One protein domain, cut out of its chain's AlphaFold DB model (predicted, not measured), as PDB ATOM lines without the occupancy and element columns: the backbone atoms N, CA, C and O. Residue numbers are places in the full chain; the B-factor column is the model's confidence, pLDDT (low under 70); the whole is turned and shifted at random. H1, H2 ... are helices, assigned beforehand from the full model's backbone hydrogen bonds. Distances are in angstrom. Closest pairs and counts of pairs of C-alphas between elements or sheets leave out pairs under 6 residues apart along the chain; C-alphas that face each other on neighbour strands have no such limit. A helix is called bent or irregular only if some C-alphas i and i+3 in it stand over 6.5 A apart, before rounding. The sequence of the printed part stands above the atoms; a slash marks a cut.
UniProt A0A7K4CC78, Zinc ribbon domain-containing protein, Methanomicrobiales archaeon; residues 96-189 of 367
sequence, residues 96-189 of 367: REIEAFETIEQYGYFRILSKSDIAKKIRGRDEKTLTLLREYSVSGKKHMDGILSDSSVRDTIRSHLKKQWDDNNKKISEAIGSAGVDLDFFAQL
ATOM      1  N   ARG A  96     108.617 144.118 116.717       87.75
ATOM      2  CA  ARG A  96     108.821 143.090 117.754       87.75
ATOM      3  C   ARG A  96     107.509 142.621 118.372       87.75
ATOM      4  O   ARG A  96     107.339 141.436 118.627       87.75
ATOM      5  N   GLU A  97     106.572 143.534 118.606       92.06
ATOM      6  CA  GLU A  97     105.241 143.206 119.127       92.06
ATOM      7  C   GLU A  97     104.441 142.362 118.127       92.06
ATOM      8  O   GLU A  97     103.794 141.388 118.516       92.06
ATOM      9  N   ILE A  98     104.529 142.706 116.840       90.44
ATOM     10  CA  ILE A  98     103.914 141.943 115.748       90.44
ATOM     11  C   ILE A  98     104.559 140.554 115.639       90.44
ATOM     12  O   ILE A  98     103.849 139.551 115.675       90.44
ATOM     13  N   GLU A  99     105.891 140.483 115.604       88.56
ATOM     14  CA  GLU A  99     106.670 139.238 115.549       88.56
ATOM     15  C   GLU A  99     106.340 138.301 116.724       88.56
ATOM     16  O   GLU A  99     106.126 137.102 116.529       88.56
ATOM     17  N   ALA A 100     106.210 138.838 117.945       89.94
ATOM     18  CA  ALA A 100     105.815 138.068 119.125       89.94
ATOM     19  C   ALA A 100     104.425 137.436 118.967       89.94
ATOM     20  O   ALA A 100     104.212 136.270 119.316       89.94
ATOM     21  N   PHE A 101     103.466 138.207 118.450       91.69
ATOM     22  CA  PHE A 101     102.109 137.730 118.215       91.69
ATOM     23  C   PHE A 101     102.076 136.638 117.141       91.69
ATOM     24  O   PHE A 101     101.471 135.586 117.345       91.69
ATOM     25  N   GLU A 102     102.757 136.857 116.016       88.12
ATOM     26  CA  GLU A 102     102.821 135.882 114.926       88.12
ATOM     27  C   GLU A 102     103.502 134.583 115.357       88.12
ATOM     28  O   GLU A 102     103.000 133.503 115.038       88.12
ATOM     29  N   THR A 103     104.565 134.682 116.160       87.31
ATOM     30  CA  THR A 103     105.237 133.526 116.762       87.31
ATOM     31  C   THR A 103     104.259 132.700 117.593       87.31
ATOM     32  O   THR A 103     104.191 131.485 117.438       87.31
ATOM     33  N   ILE A 104     103.448 133.330 118.451       88.31
ATOM     34  CA  ILE A 104     102.440 132.603 119.237       88.31
ATOM     35  C   ILE A 104     101.390 131.944 118.336       88.31
ATOM     36  O   ILE A 104     101.022 130.788 118.563       88.31
ATOM     37  N   GLU A 105     100.895 132.656 117.323       86.50
ATOM     38  CA  GLU A 105      99.848 132.134 116.442       86.50
ATOM     39  C   GLU A 105     100.347 131.014 115.512       86.50
ATOM     40  O   GLU A 105      99.550 130.135 115.172       86.50
ATOM     41  N   GLN A 106     101.646 130.946 115.186       82.88
ATOM     42  CA  GLN A 106     102.254 129.787 114.508       82.88
ATOM     43  C   GLN A 106     101.992 128.489 115.289       82.88
ATOM     44  O   GLN A 106     101.625 127.462 114.711       82.88
ATOM     45  N   TYR A 107     102.074 128.549 116.621       80.75
ATOM     46  CA  TYR A 107     101.772 127.425 117.511       80.75
ATOM     47  C   TYR A 107     100.292 127.352 117.918       80.75
ATOM     48  O   TYR A 107      99.896 126.482 118.702       80.75
ATOM     49  N   GLY A 108      99.436 128.195 117.328       78.69
ATOM     50  CA  GLY A 108      97.985 128.187 117.517       78.69
ATOM     51  C   GLY A 108      97.334 126.841 117.174       78.69
ATOM     52  O   GLY A 108      96.272 126.520 117.711       78.69
ATOM     53  N   TYR A 109      98.001 125.997 116.378       81.69
ATOM     54  CA  TYR A 109      97.606 124.603 116.139       81.69
ATOM     55  C   TYR A 109      97.404 123.811 117.441       81.69
ATOM     56  O   TYR A 109      96.441 123.057 117.570       81.69
ATOM     57  N   PHE A 110      98.258 124.016 118.447       83.69
ATOM     58  CA  PHE A 110      98.145 123.324 119.731       83.69
ATOM     59  C   PHE A 110      97.054 123.907 120.634       83.69
ATOM     60  O   PHE A 110      96.595 123.225 121.553       83.69
ATOM     61  N   ARG A 111      96.583 125.134 120.375       83.31
ATOM     62  CA  ARG A 111      95.509 125.774 121.154       83.31
ATOM     63  C   ARG A 111      94.199 124.994 121.030       83.31
ATOM     64  O   ARG A 111      93.561 124.742 122.049       83.31
ATOM     65  N   ILE A 112      93.863 124.536 119.824       83.69
ATOM     66  CA  ILE A 112      92.603 123.827 119.534       83.69
ATOM     67  C   ILE A 112      92.597 122.347 119.954       83.69
ATOM     68  O   ILE A 112      91.531 121.771 120.137       83.69
ATOM     69  N   LEU A 113      93.766 121.718 120.115       88.12
ATOM     70  CA  LEU A 113      93.865 120.295 120.458       88.12
ATOM     71  C   LEU A 113      93.766 120.076 121.968       88.12
ATOM     72  O   LEU A 113      94.348 120.839 122.731       88.12
ATOM     73  N   SER A 114      93.107 119.021 122.445       91.44
ATOM     74  CA  SER A 114      93.219 118.654 123.864       91.44
ATOM     75  C   SER A 114      94.610 118.077 124.178       91.44
ATOM     76  O   SER A 114      95.316 117.610 123.282       91.44
ATOM     77  N   LYS A 115      95.006 118.042 125.460       92.19
ATOM     78  CA  LYS A 115      96.260 117.383 125.886       92.19
ATOM     79  C   LYS A 115      96.315 115.925 125.410       92.19
ATOM     80  O   LYS A 115      97.338 115.470 124.907       92.19
ATOM     81  N   SER A 116      95.189 115.214 125.505       91.25
ATOM     82  CA  SER A 116      95.077 113.833 125.034       91.25
ATOM     83  C   SER A 116      95.195 113.700 123.517       91.25
ATOM     84  O   SER A 116      95.755 112.709 123.053       91.25
ATOM     85  N   ASP A 117      94.704 114.669 122.741       93.38
ATOM     86  CA  ASP A 117      94.805 114.622 121.278       93.38
ATOM     87  C   ASP A 117      96.238 114.856 120.817       93.38
ATOM     88  O   ASP A 117      96.721 114.130 119.950       93.38
ATOM     89  N   ILE A 118      96.942 115.798 121.451       91.44
ATOM     90  CA  ILE A 118      98.373 116.017 121.217       91.44
ATOM     91  C   ILE A 118      99.142 114.726 121.535       91.44
ATOM     92  O   ILE A 118      99.878 114.226 120.687       91.44
ATOM     93  N   ALA A 119      98.903 114.109 122.697       90.75
ATOM     94  CA  ALA A 119      99.575 112.867 123.083       90.75
ATOM     95  C   ALA A 119      99.274 111.687 122.135       90.75
ATOM     96  O   ALA A 119     100.148 110.866 121.849       90.75
ATOM     97  N   LYS A 120      98.036 111.576 121.631       93.00
ATOM     98  CA  LYS A 120      97.664 110.581 120.610       93.00
ATOM     99  C   LYS A 120      98.392 110.836 119.290       93.00
ATOM    100  O   LYS A 120      98.904 109.887 118.707       93.00
ATOM    101  N   LYS A 121      98.470 112.093 118.844       92.81
ATOM    102  CA  LYS A 121      99.176 112.495 117.618       92.81
ATOM    103  C   LYS A 121     100.675 112.222 117.693       92.81
ATOM    104  O   LYS A 121     101.233 111.703 116.731       92.81
ATOM    105  N   ILE A 122     101.297 112.468 118.847       90.06
ATOM    106  CA  ILE A 122     102.704 112.121 119.099       90.06
ATOM    107  C   ILE A 122     102.914 110.606 118.961       90.06
ATOM    108  O   ILE A 122     103.746 110.170 118.168       90.06
ATOM    109  N   ARG A 123     102.120 109.787 119.669       86.38
ATOM    110  CA  ARG A 123     102.223 108.314 119.592       86.38
ATOM    111  C   ARG A 123     101.932 107.771 118.193       86.38
ATOM    112  O   ARG A 123     102.568 106.816 117.761       86.38
ATOM    113  N   GLY A 124     100.993 108.397 117.488       88.50
ATOM    114  CA  GLY A 124     100.636 108.084 116.106       88.50
ATOM    115  C   GLY A 124     101.623 108.601 115.058       88.50
ATOM    116  O   GLY A 124     101.386 108.379 113.876       88.50
ATOM    117  N   ARG A 125     102.711 109.273 115.467       86.25
ATOM    118  CA  ARG A 125     103.722 109.871 114.581       86.25
ATOM    119  C   ARG A 125     103.135 110.808 113.516       86.25
ATOM    120  O   ARG A 125     103.545 110.777 112.361       86.25
ATOM    121  N   ASP A 126     102.178 111.643 113.912       89.44
ATOM    122  CA  ASP A 126     101.593 112.676 113.050       89.44
ATOM    123  C   ASP A 126     102.675 113.678 112.619       89.44
ATOM    124  O   ASP A 126     103.178 114.446 113.438       89.44
ATOM    125  N   GLU A 127     103.041 113.650 111.338       85.88
ATOM    126  CA  GLU A 127     104.181 114.393 110.786       85.88
ATOM    127  C   GLU A 127     104.110 115.890 111.103       85.88
ATOM    128  O   GLU A 127     105.048 116.453 111.661       85.88
ATOM    129  N   LYS A 128     102.954 116.516 110.859       85.94
ATOM    130  CA  LYS A 128     102.731 117.939 111.142       85.94
ATOM    131  C   LYS A 128     102.944 118.272 112.619       85.94
ATOM    132  O   LYS A 128     103.572 119.276 112.943       85.94
ATOM    133  N   THR A 129     102.415 117.441 113.516       88.31
ATOM    134  CA  THR A 129     102.583 117.611 114.964       88.31
ATOM    135  C   THR A 129     104.046 117.482 115.365       88.31
ATOM    136  O   THR A 129     104.539 118.319 116.114       88.31
ATOM    137  N   LEU A 130     104.752 116.469 114.856       85.62
ATOM    138  CA  LEU A 130     106.162 116.243 115.174       85.62
ATOM    139  C   LEU A 130     107.061 117.379 114.665       85.62
ATOM    140  O   LEU A 130     107.938 117.818 115.406       85.62
ATOM    141  N   THR A 131     106.826 117.881 113.449       84.50
ATOM    142  CA  THR A 131     107.572 119.015 112.879       84.50
ATOM    143  C   THR A 131     107.378 120.278 113.712       84.50
ATOM    144  O   THR A 131     108.359 120.867 114.161       84.50
ATOM    145  N   LEU A 132     106.128 120.634 114.032       85.06
ATOM    146  CA  LEU A 132     105.841 121.802 114.871       85.06
ATOM    147  C   LEU A 132     106.438 121.674 116.279       85.06
ATOM    148  O   LEU A 132     106.933 122.656 116.824       85.06
ATOM    149  N   LEU A 133     106.411 120.476 116.880       85.00
ATOM    150  CA  LEU A 133     107.029 120.234 118.190       85.00
ATOM    151  C   LEU A 133     108.558 120.325 118.144       85.00
ATOM    152  O   LEU A 133     109.163 120.795 119.109       85.00
ATOM    153  N   ARG A 134     109.191 119.900 117.044       81.81
ATOM    154  CA  ARG A 134     110.631 120.085 116.835       81.81
ATOM    155  C   ARG A 134     110.987 121.565 116.740       81.81
ATOM    156  O   ARG A 134     111.839 122.011 117.502       81.81
ATOM    157  N   GLU A 135     110.334 122.318 115.855       79.62
ATOM    158  CA  GLU A 135     110.554 123.768 115.707       79.62
ATOM    159  C   GLU A 135     110.374 124.492 117.044       79.62
ATOM    160  O   GLU A 135     111.241 125.248 117.488       79.62
ATOM    161  N   TYR A 136     109.283 124.169 117.738       80.44
ATOM    162  CA  TYR A 136     108.971 124.702 119.054       80.44
ATOM    163  C   TYR A 136     110.097 124.452 120.076       80.44
ATOM    164  O   TYR A 136     110.499 125.371 120.794       80.44
ATOM    165  N   SER A 137     110.621 123.221 120.122       71.94
ATOM    166  CA  SER A 137     111.623 122.795 121.111       71.94
ATOM    167  C   SER A 137     113.022 123.339 120.809       71.94
ATOM    168  O   SER A 137     113.769 123.653 121.732       71.94
ATOM    169  N   VAL A 138     113.384 123.460 119.527       70.88
ATOM    170  CA  VAL A 138     114.736 123.848 119.090       70.88
ATOM    171  C   VAL A 138     114.912 125.365 119.052       70.88
ATOM    172  O   VAL A 138     115.920 125.883 119.535       70.88
ATOM    173  N   SER A 139     113.958 126.091 118.468       72.00
ATOM    174  CA  SER A 139     114.111 127.524 118.183       72.00
ATOM    175  C   SER A 139     113.004 128.378 118.790       72.00
ATOM    176  O   SER A 139     113.300 129.473 119.274       72.00
ATOM    177  N   GLY A 140     111.766 127.878 118.847       78.06
ATOM    178  CA  GLY A 140     110.596 128.644 119.288       78.06
ATOM    179  C   GLY A 140     110.755 129.267 120.675       78.06
ATOM    180  O   GLY A 140     110.553 130.468 120.842       78.06
ATOM    181  N   LYS A 141     111.200 128.482 121.666       78.88
ATOM    182  CA  LYS A 141     111.410 128.977 123.039       78.88
ATOM    183  C   LYS A 141     112.469 130.073 123.129       78.88
ATOM    184  O   LYS A 141     112.201 131.135 123.679       78.88
ATOM    185  N   LYS A 142     113.644 129.843 122.538       84.44
ATOM    186  CA  LYS A 142     114.745 130.818 122.545       84.44
ATOM    187  C   LYS A 142     114.357 132.109 121.824       84.44
ATOM    188  O   LYS A 142     114.705 133.194 122.281       84.44
ATOM    189  N   HIS A 143     113.654 131.986 120.701       86.25
ATOM    190  CA  HIS A 143     113.178 133.125 119.932       86.25
ATOM    191  C   HIS A 143     112.182 133.965 120.739       86.25
ATOM    192  O   HIS A 143     112.384 135.166 120.899       86.25
ATOM    193  N   MET A 144     111.176 133.316 121.330       88.06
ATOM    194  CA  MET A 144     110.164 133.994 122.133       88.06
ATOM    195  C   MET A 144     110.756 134.663 123.378       88.06
ATOM    196  O   MET A 144     110.430 135.812 123.666       88.06
ATOM    197  N   ASP A 145     111.668 133.992 124.086       87.19
ATOM    198  CA  ASP A 145     112.365 134.573 125.239       87.19
ATOM    199  C   ASP A 145     113.182 135.812 124.831       87.19
ATOM    200  O   ASP A 145     113.211 136.807 125.560       87.19
ATOM    201  N   GLY A 146     113.797 135.785 123.642       89.25
ATOM    202  CA  GLY A 146     114.504 136.924 123.060       89.25
ATOM    203  C   GLY A 146     113.588 138.119 122.792       89.25
ATOM    204  O   GLY A 146     113.918 139.234 123.188       89.25
ATOM    205  N   ILE A 147     112.419 137.889 122.186       88.62
ATOM    206  CA  ILE A 147     111.455 138.962 121.903       88.62
ATOM    207  C   ILE A 147     110.851 139.516 123.197       88.62
ATOM    208  O   ILE A 147     110.780 140.727 123.382       88.62
ATOM    209  N   LEU A 148     110.441 138.651 124.129       89.44
ATOM    210  CA  LEU A 148     109.838 139.084 125.393       89.44
ATOM    211  C   LEU A 148     110.826 139.839 126.293       89.44
ATOM    212  O   LEU A 148     110.386 140.630 127.125       89.44
ATOM    213  N   SER A 149     112.132 139.623 126.129       90.00
ATOM    214  CA  SER A 149     113.174 140.362 126.852       90.00
ATOM    215  C   SER A 149     113.511 141.717 126.217       90.00
ATOM    216  O   SER A 149     114.216 142.516 126.832       90.00
ATOM    217  N   ASP A 150     113.017 141.996 125.009       90.12
ATOM    218  CA  ASP A 150     113.243 143.259 124.313       90.12
ATOM    219  C   ASP A 150     112.472 144.397 125.012       90.12
ATOM    220  O   ASP A 150     111.270 144.304 125.301       90.12
ATOM    221  N   SER A 151     113.178 145.487 125.321       91.00
ATOM    222  CA  SER A 151     112.618 146.647 126.020       91.00
ATOM    223  C   SER A 151     111.652 147.458 125.155       91.00
ATOM    224  O   SER A 151     110.847 148.209 125.703       91.00
ATOM    225  N   SER A 152     111.692 147.291 123.828       91.56
ATOM    226  CA  SER A 152     110.756 147.931 122.902       91.56
ATOM    227  C   SER A 152     109.345 147.340 122.974       91.56
ATOM    228  O   SER A 152     108.384 148.009 122.600       91.56
ATOM    229  N   VAL A 153     109.184 146.113 123.476       92.56
ATOM    230  CA  VAL A 153     107.870 145.480 123.649       92.56
ATOM    231  C   VAL A 153     107.175 146.085 124.867       92.56
ATOM    232  O   VAL A 153     107.698 146.013 125.982       92.56
ATOM    233  N   ARG A 154     105.976 146.657 124.689       94.44
ATOM    234  CA  ARG A 154     105.210 147.235 125.805       94.44
ATOM    235  C   ARG A 154     104.912 146.195 126.876       94.44
ATOM    236  O   ARG A 154     104.528 145.071 126.564       94.44
ATOM    237  N   ASP A 155     104.964 146.604 128.140       92.81
ATOM    238  CA  ASP A 155     104.695 145.725 129.287       92.81
ATOM    239  C   ASP A 155     103.317 145.050 129.219       92.81
ATOM    240  O   ASP A 155     103.171 143.891 129.605       92.81
ATOM    241  N   THR A 156     102.307 145.745 128.696       94.50
ATOM    242  CA  THR A 156     100.942 145.230 128.519       94.50
ATOM    243  C   THR A 156     100.886 144.104 127.487       94.50
ATOM    244  O   THR A 156     100.289 143.058 127.749       94.50
ATOM    245  N   ILE A 157     101.562 144.279 126.350       95.44
ATOM    246  CA  ILE A 157     101.711 143.252 125.313       95.44
ATOM    247  C   ILE A 157     102.570 142.100 125.827       95.44
ATOM    248  O   ILE A 157     102.130 140.951 125.789       95.44
ATOM    249  N   ARG A 158     103.744 142.396 126.399       93.75
ATOM    250  CA  ARG A 158     104.649 141.400 126.986       93.75
ATOM    251  C   ARG A 158     103.917 140.535 128.008       93.75
ATOM    252  O   ARG A 158     104.011 139.315 127.943       93.75
ATOM    253  N   SER A 159     103.163 141.144 128.923       91.50
ATOM    254  CA  SER A 159     102.396 140.433 129.951       91.50
ATOM    255  C   SER A 159     101.334 139.512 129.343       91.50
ATOM    256  O   SER A 159     101.245 138.345 129.734       91.50
ATOM    257  N   HIS A 160     100.564 139.999 128.362       93.56
ATOM    258  CA  HIS A 160      99.545 139.197 127.686       93.56
ATOM    259  C   HIS A 160     100.149 137.994 126.954       93.56
ATOM    260  O   HIS A 160      99.756 136.851 127.195       93.56
ATOM    261  N   LEU A 161     101.127 138.263 126.088       92.62
ATOM    262  CA  LEU A 161     101.756 137.265 125.233       92.62
ATOM    263  C   LEU A 161     102.556 136.256 126.056       92.62
ATOM    264  O   LEU A 161     102.461 135.059 125.800       92.62
ATOM    265  N   LYS A 162     103.267 136.699 127.102       91.44
ATOM    266  CA  LYS A 162     103.969 135.796 128.020       91.44
ATOM    267  C   LYS A 162     103.011 134.827 128.699       91.44
ATOM    268  O   LYS A 162     103.289 133.634 128.734       91.44
ATOM    269  N   LYS A 163     101.875 135.316 129.206       91.44
ATOM    270  CA  LYS A 163     100.877 134.443 129.830       91.44
ATOM    271  C   LYS A 163     100.369 133.393 128.838       91.44
ATOM    272  O   LYS A 163     100.345 132.210 129.160       91.44
ATOM    273  N   GLN A 164     100.003 133.818 127.628       90.31
ATOM    274  CA  GLN A 164      99.530 132.914 126.579       90.31
ATOM    275  C   GLN A 164     100.596 131.880 126.180       90.31
ATOM    276  O   GLN A 164     100.280 130.704 126.000       90.31
ATOM    277  N   TRP A 165     101.855 132.307 126.068       90.06
ATOM    278  CA  TRP A 165     102.996 131.441 125.790       90.06
ATOM    279  C   TRP A 165     103.195 130.399 126.892       90.06
ATOM    280  O   TRP A 165     103.222 129.206 126.606       90.06
ATOM    281  N   ASP A 166     103.251 130.823 128.155       88.94
ATOM    282  CA  ASP A 166     103.455 129.932 129.299       88.94
ATOM    283  C   ASP A 166     102.324 128.891 129.425       88.94
ATOM    284  O   ASP A 166     102.593 127.708 129.656       88.94
ATOM    285  N   ASP A 167     101.068 129.296 129.201       89.00
ATOM    286  CA  ASP A 167      99.904 128.399 129.211       89.00
ATOM    287  C   ASP A 167      99.990 127.338 128.096       89.00
ATOM    288  O   ASP A 167      99.755 126.144 128.333       89.00
ATOM    289  N   ASN A 168     100.379 127.748 126.883       86.31
ATOM    290  CA  ASN A 168     100.599 126.834 125.761       86.31
ATOM    291  C   ASN A 168     101.753 125.865 126.045       86.31
ATOM    292  O   ASN A 168     101.611 124.659 125.835       86.31
ATOM    293  N   ASN A 169     102.865 126.373 126.577       85.44
ATOM    294  CA  ASN A 169     104.046 125.583 126.911       85.44
ATOM    295  C   ASN A 169     103.716 124.507 127.935       85.44
ATOM    296  O   ASN A 169     104.046 123.338 127.749       85.44
ATOM    297  N   LYS A 170     103.004 124.884 129.000       88.88
ATOM    298  CA  LYS A 170     102.562 123.946 130.028       88.88
ATOM    299  C   LYS A 170     101.728 122.817 129.422       88.88
ATOM    300  O   LYS A 170     101.982 121.645 129.690       88.88
ATOM    301  N   LYS A 171     100.765 123.161 128.565       89.31
ATOM    302  CA  LYS A 171      99.900 122.191 127.887       89.31
ATOM    303  C   LYS A 171     100.689 121.230 126.991       89.31
ATOM    304  O   LYS A 171     100.406 120.032 127.007       89.31
ATOM    305  N   ILE A 172     101.646 121.744 126.219       87.25
ATOM    306  CA  ILE A 172     102.496 120.945 125.326       87.25
ATOM    307  C   ILE A 172     103.385 120.000 126.141       87.25
ATOM    308  O   ILE A 172     103.376 118.798 125.883       87.25
ATOM    309  N   SER A 173     104.076 120.504 127.166       85.06
ATOM    310  CA  SER A 173     104.951 119.701 128.029       85.06
ATOM    311  C   SER A 173     104.203 118.560 128.723       85.06
ATOM    312  O   SER A 173     104.666 117.422 128.733       85.06
ATOM    313  N   GLU A 174     103.004 118.827 129.249       89.25
ATOM    314  CA  GLU A 174     102.165 117.792 129.864       89.25
ATOM    315  C   GLU A 174     101.694 116.738 128.846       89.25
ATOM    316  O   GLU A 174     101.604 115.550 129.170       89.25
ATOM    317  N   ALA A 175     101.407 117.145 127.604       89.50
ATOM    318  CA  ALA A 175     101.020 116.223 126.540       89.50
ATOM    319  C   ALA A 175     102.185 115.335 126.074       89.50
ATOM    320  O   ALA A 175     101.975 114.147 125.831       89.50
ATOM    321  N   ILE A 176     103.399 115.888 125.989       86.25
ATOM    322  CA  ILE A 176     104.630 115.145 125.684       86.25
ATOM    323  C   ILE A 176     104.893 114.093 126.766       86.25
ATOM    324  O   ILE A 176     105.013 112.909 126.447       86.25
ATOM    325  N   GLY A 177     104.855 114.492 128.042       85.88
ATOM    326  CA  GLY A 177     105.012 113.557 129.159       85.88
ATOM    327  C   GLY A 177     103.954 112.447 129.144       85.88
ATOM    328  O   GLY A 177     104.273 111.273 129.311       85.88
ATOM    329  N   SER A 178     102.699 112.788 128.830       87.31
ATOM    330  CA  SER A 178     101.605 111.810 128.692       87.31
ATOM    331  C   SER A 178     101.771 110.857 127.501       87.31
ATOM    332  O   SER A 178     101.161 109.788 127.473       87.31
ATOM    333  N   ALA A 179     102.560 111.233 126.492       86.25
ATOM    334  CA  ALA A 179     102.897 110.371 125.365       86.25
ATOM    335  C   ALA A 179     104.053 109.401 125.680       86.25
ATOM    336  O   ALA A 179     104.325 108.525 124.860       86.25
ATOM    337  N   GLY A 180     104.686 109.522 126.854       82.44
ATOM    338  CA  GLY A 180     105.814 108.686 127.271       82.44
ATOM    339  C   GLY A 180     107.118 109.041 126.559       82.44
ATOM    340  O   GLY A 180     107.955 108.168 126.350       82.44
ATOM    341  N   VAL A 181     107.263 110.299 126.140       78.06
ATOM    342  CA  VAL A 181     108.420 110.797 125.390       78.06
ATOM    343  C   VAL A 181     109.041 111.966 126.147       78.06
ATOM    344  O   VAL A 181     108.324 112.701 126.825       78.06
ATOM    345  N   ASP A 182     110.356 112.145 126.031       71.12
ATOM    346  CA  ASP A 182     111.053 113.322 126.560       71.12
ATOM    347  C   ASP A 182     111.117 114.440 125.501       71.12
ATOM    348  O   ASP A 182     111.080 114.165 124.304       71.12
ATOM    349  N   LEU A 183     111.226 115.702 125.913       63.19
ATOM    350  CA  LEU A 183     111.408 116.852 125.018       63.19
ATOM    351  C   LEU A 183     112.680 116.712 124.164       63.19
ATOM    352  O   LEU A 183     112.659 117.031 122.972       63.19
ATOM    353  N   ASP A 184     113.747 116.146 124.733       65.19
ATOM    354  CA  ASP A 184     115.024 115.925 124.043       65.19
ATOM    355  C   ASP A 184     114.912 114.938 122.869       65.19
ATOM    356  O   ASP A 184     115.706 114.999 121.926       65.19
ATOM    357  N   PHE A 185     113.880 114.083 122.856       69.94
ATOM    358  CA  PHE A 185     113.577 113.208 121.722       69.94
ATOM    359  C   PHE A 185     113.358 114.006 120.435       69.94
ATOM    360  O   PHE A 185     113.828 113.610 119.370       69.94
ATOM    361  N   PHE A 186     112.661 115.144 120.517       67.62
ATOM    362  CA  PHE A 186     112.293 115.921 119.334       67.62
ATOM    363  C   PHE A 186     113.482 116.675 118.741       67.62
ATOM    364  O   PHE A 186     113.563 116.794 117.517       67.62
ATOM    365  N   ALA A 187     114.424 117.115 119.582       62.41
ATOM    366  CA  ALA A 187     115.668 117.749 119.147       62.41
ATOM    367  C   ALA A 187     116.575 116.789 118.352       62.41
ATOM    368  O   ALA A 187     117.366 117.235 117.524       62.41
ATOM    369  N   GLN A 188     116.438 115.478 118.575       65.88
ATOM    370  CA  GLN A 188     117.211 114.435 117.893       65.88
ATOM    371  C   GLN A 188     116.538 113.897 116.623       65.88
ATOM    372  O   GLN A 188     117.161 113.146 115.870       65.88
ATOM    373  N   LEU A 189     115.271 114.244 116.366       62.97
ATOM    374  CA  LEU A 189     114.598 113.772 115.162       62.97
ATOM    375  C   LEU A 189     115.252 114.399 113.915       62.97
ATOM    376  O   LEU A 189     115.395 115.622 113.868       62.97
TER     377      LEU A 189
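Overview. This is residues 96 to 189 of the 367 residues of the protein "Zinc ribbon domain-containing protein" of Methanomicrobiales archaeon (UniProt A0A7K4CC78). One long helix, H5, runs the length of the body; H1 and H4b lie alongside one half, while H2, H3, H4a and H6 cluster toward the other. The printed part has 94 residues with six named helices, H1 to H6, no named strand: all helix, compact, radius of gyration of the C-alphas 13.6 A, spans 41 by 25 by 18 A.

Arrangement. H5, residues 155 to 178, touches H1, residues 96 to 106, with residues 157 to 165 alone (closest C-alphas Ile 104 and Trp 165, 6.7 A; shallow tilt of 25 degrees). H5 touches H3, residues 115 to 123, with residues 171 to 178 alone (Lys 115 and Ala 175, 4.9 A; steep tilt of 55 degrees). H2, residues 108 to 112, only just touches H5, with 3 pairs of C-alphas within 8 A. H4, residues 127 to 148, assigned as one helix by hydrogen bonds, is bent: C-alphas 138 and 141 are 7.3 A apart. Arm H4b, residues 141 to 148, touches H1 (Ala 100 and Ile 147, 6.4 A). Arm H4a, residues 127 to 138, touches H6, residues 183 to 187 (Arg 134 and Phe 186, 5.1 A). Every O i to N i+4 pair is within hydrogen-bond range in H1, H3, H4a, H4b and H5; H2 and H6 have 0 of 1, but 1 of 2 and 2 of 2 O i to N i+3 pairs.

Along the chain. H5 spans 34.1 A, from C-alpha 155 at (104.695, 145.725, 129.287) to C-alpha 178 at (101.605, 111.810, 128.692). H4a spans 16.4 A and H1 15.2 A.

Size, cuts and confidence. The two farthest C-alphas, of Gly 124 and Ser 152, are 41.7 A apart. The printed part has no cut and no long link; residues 183 to 189 are under pLDDT 70.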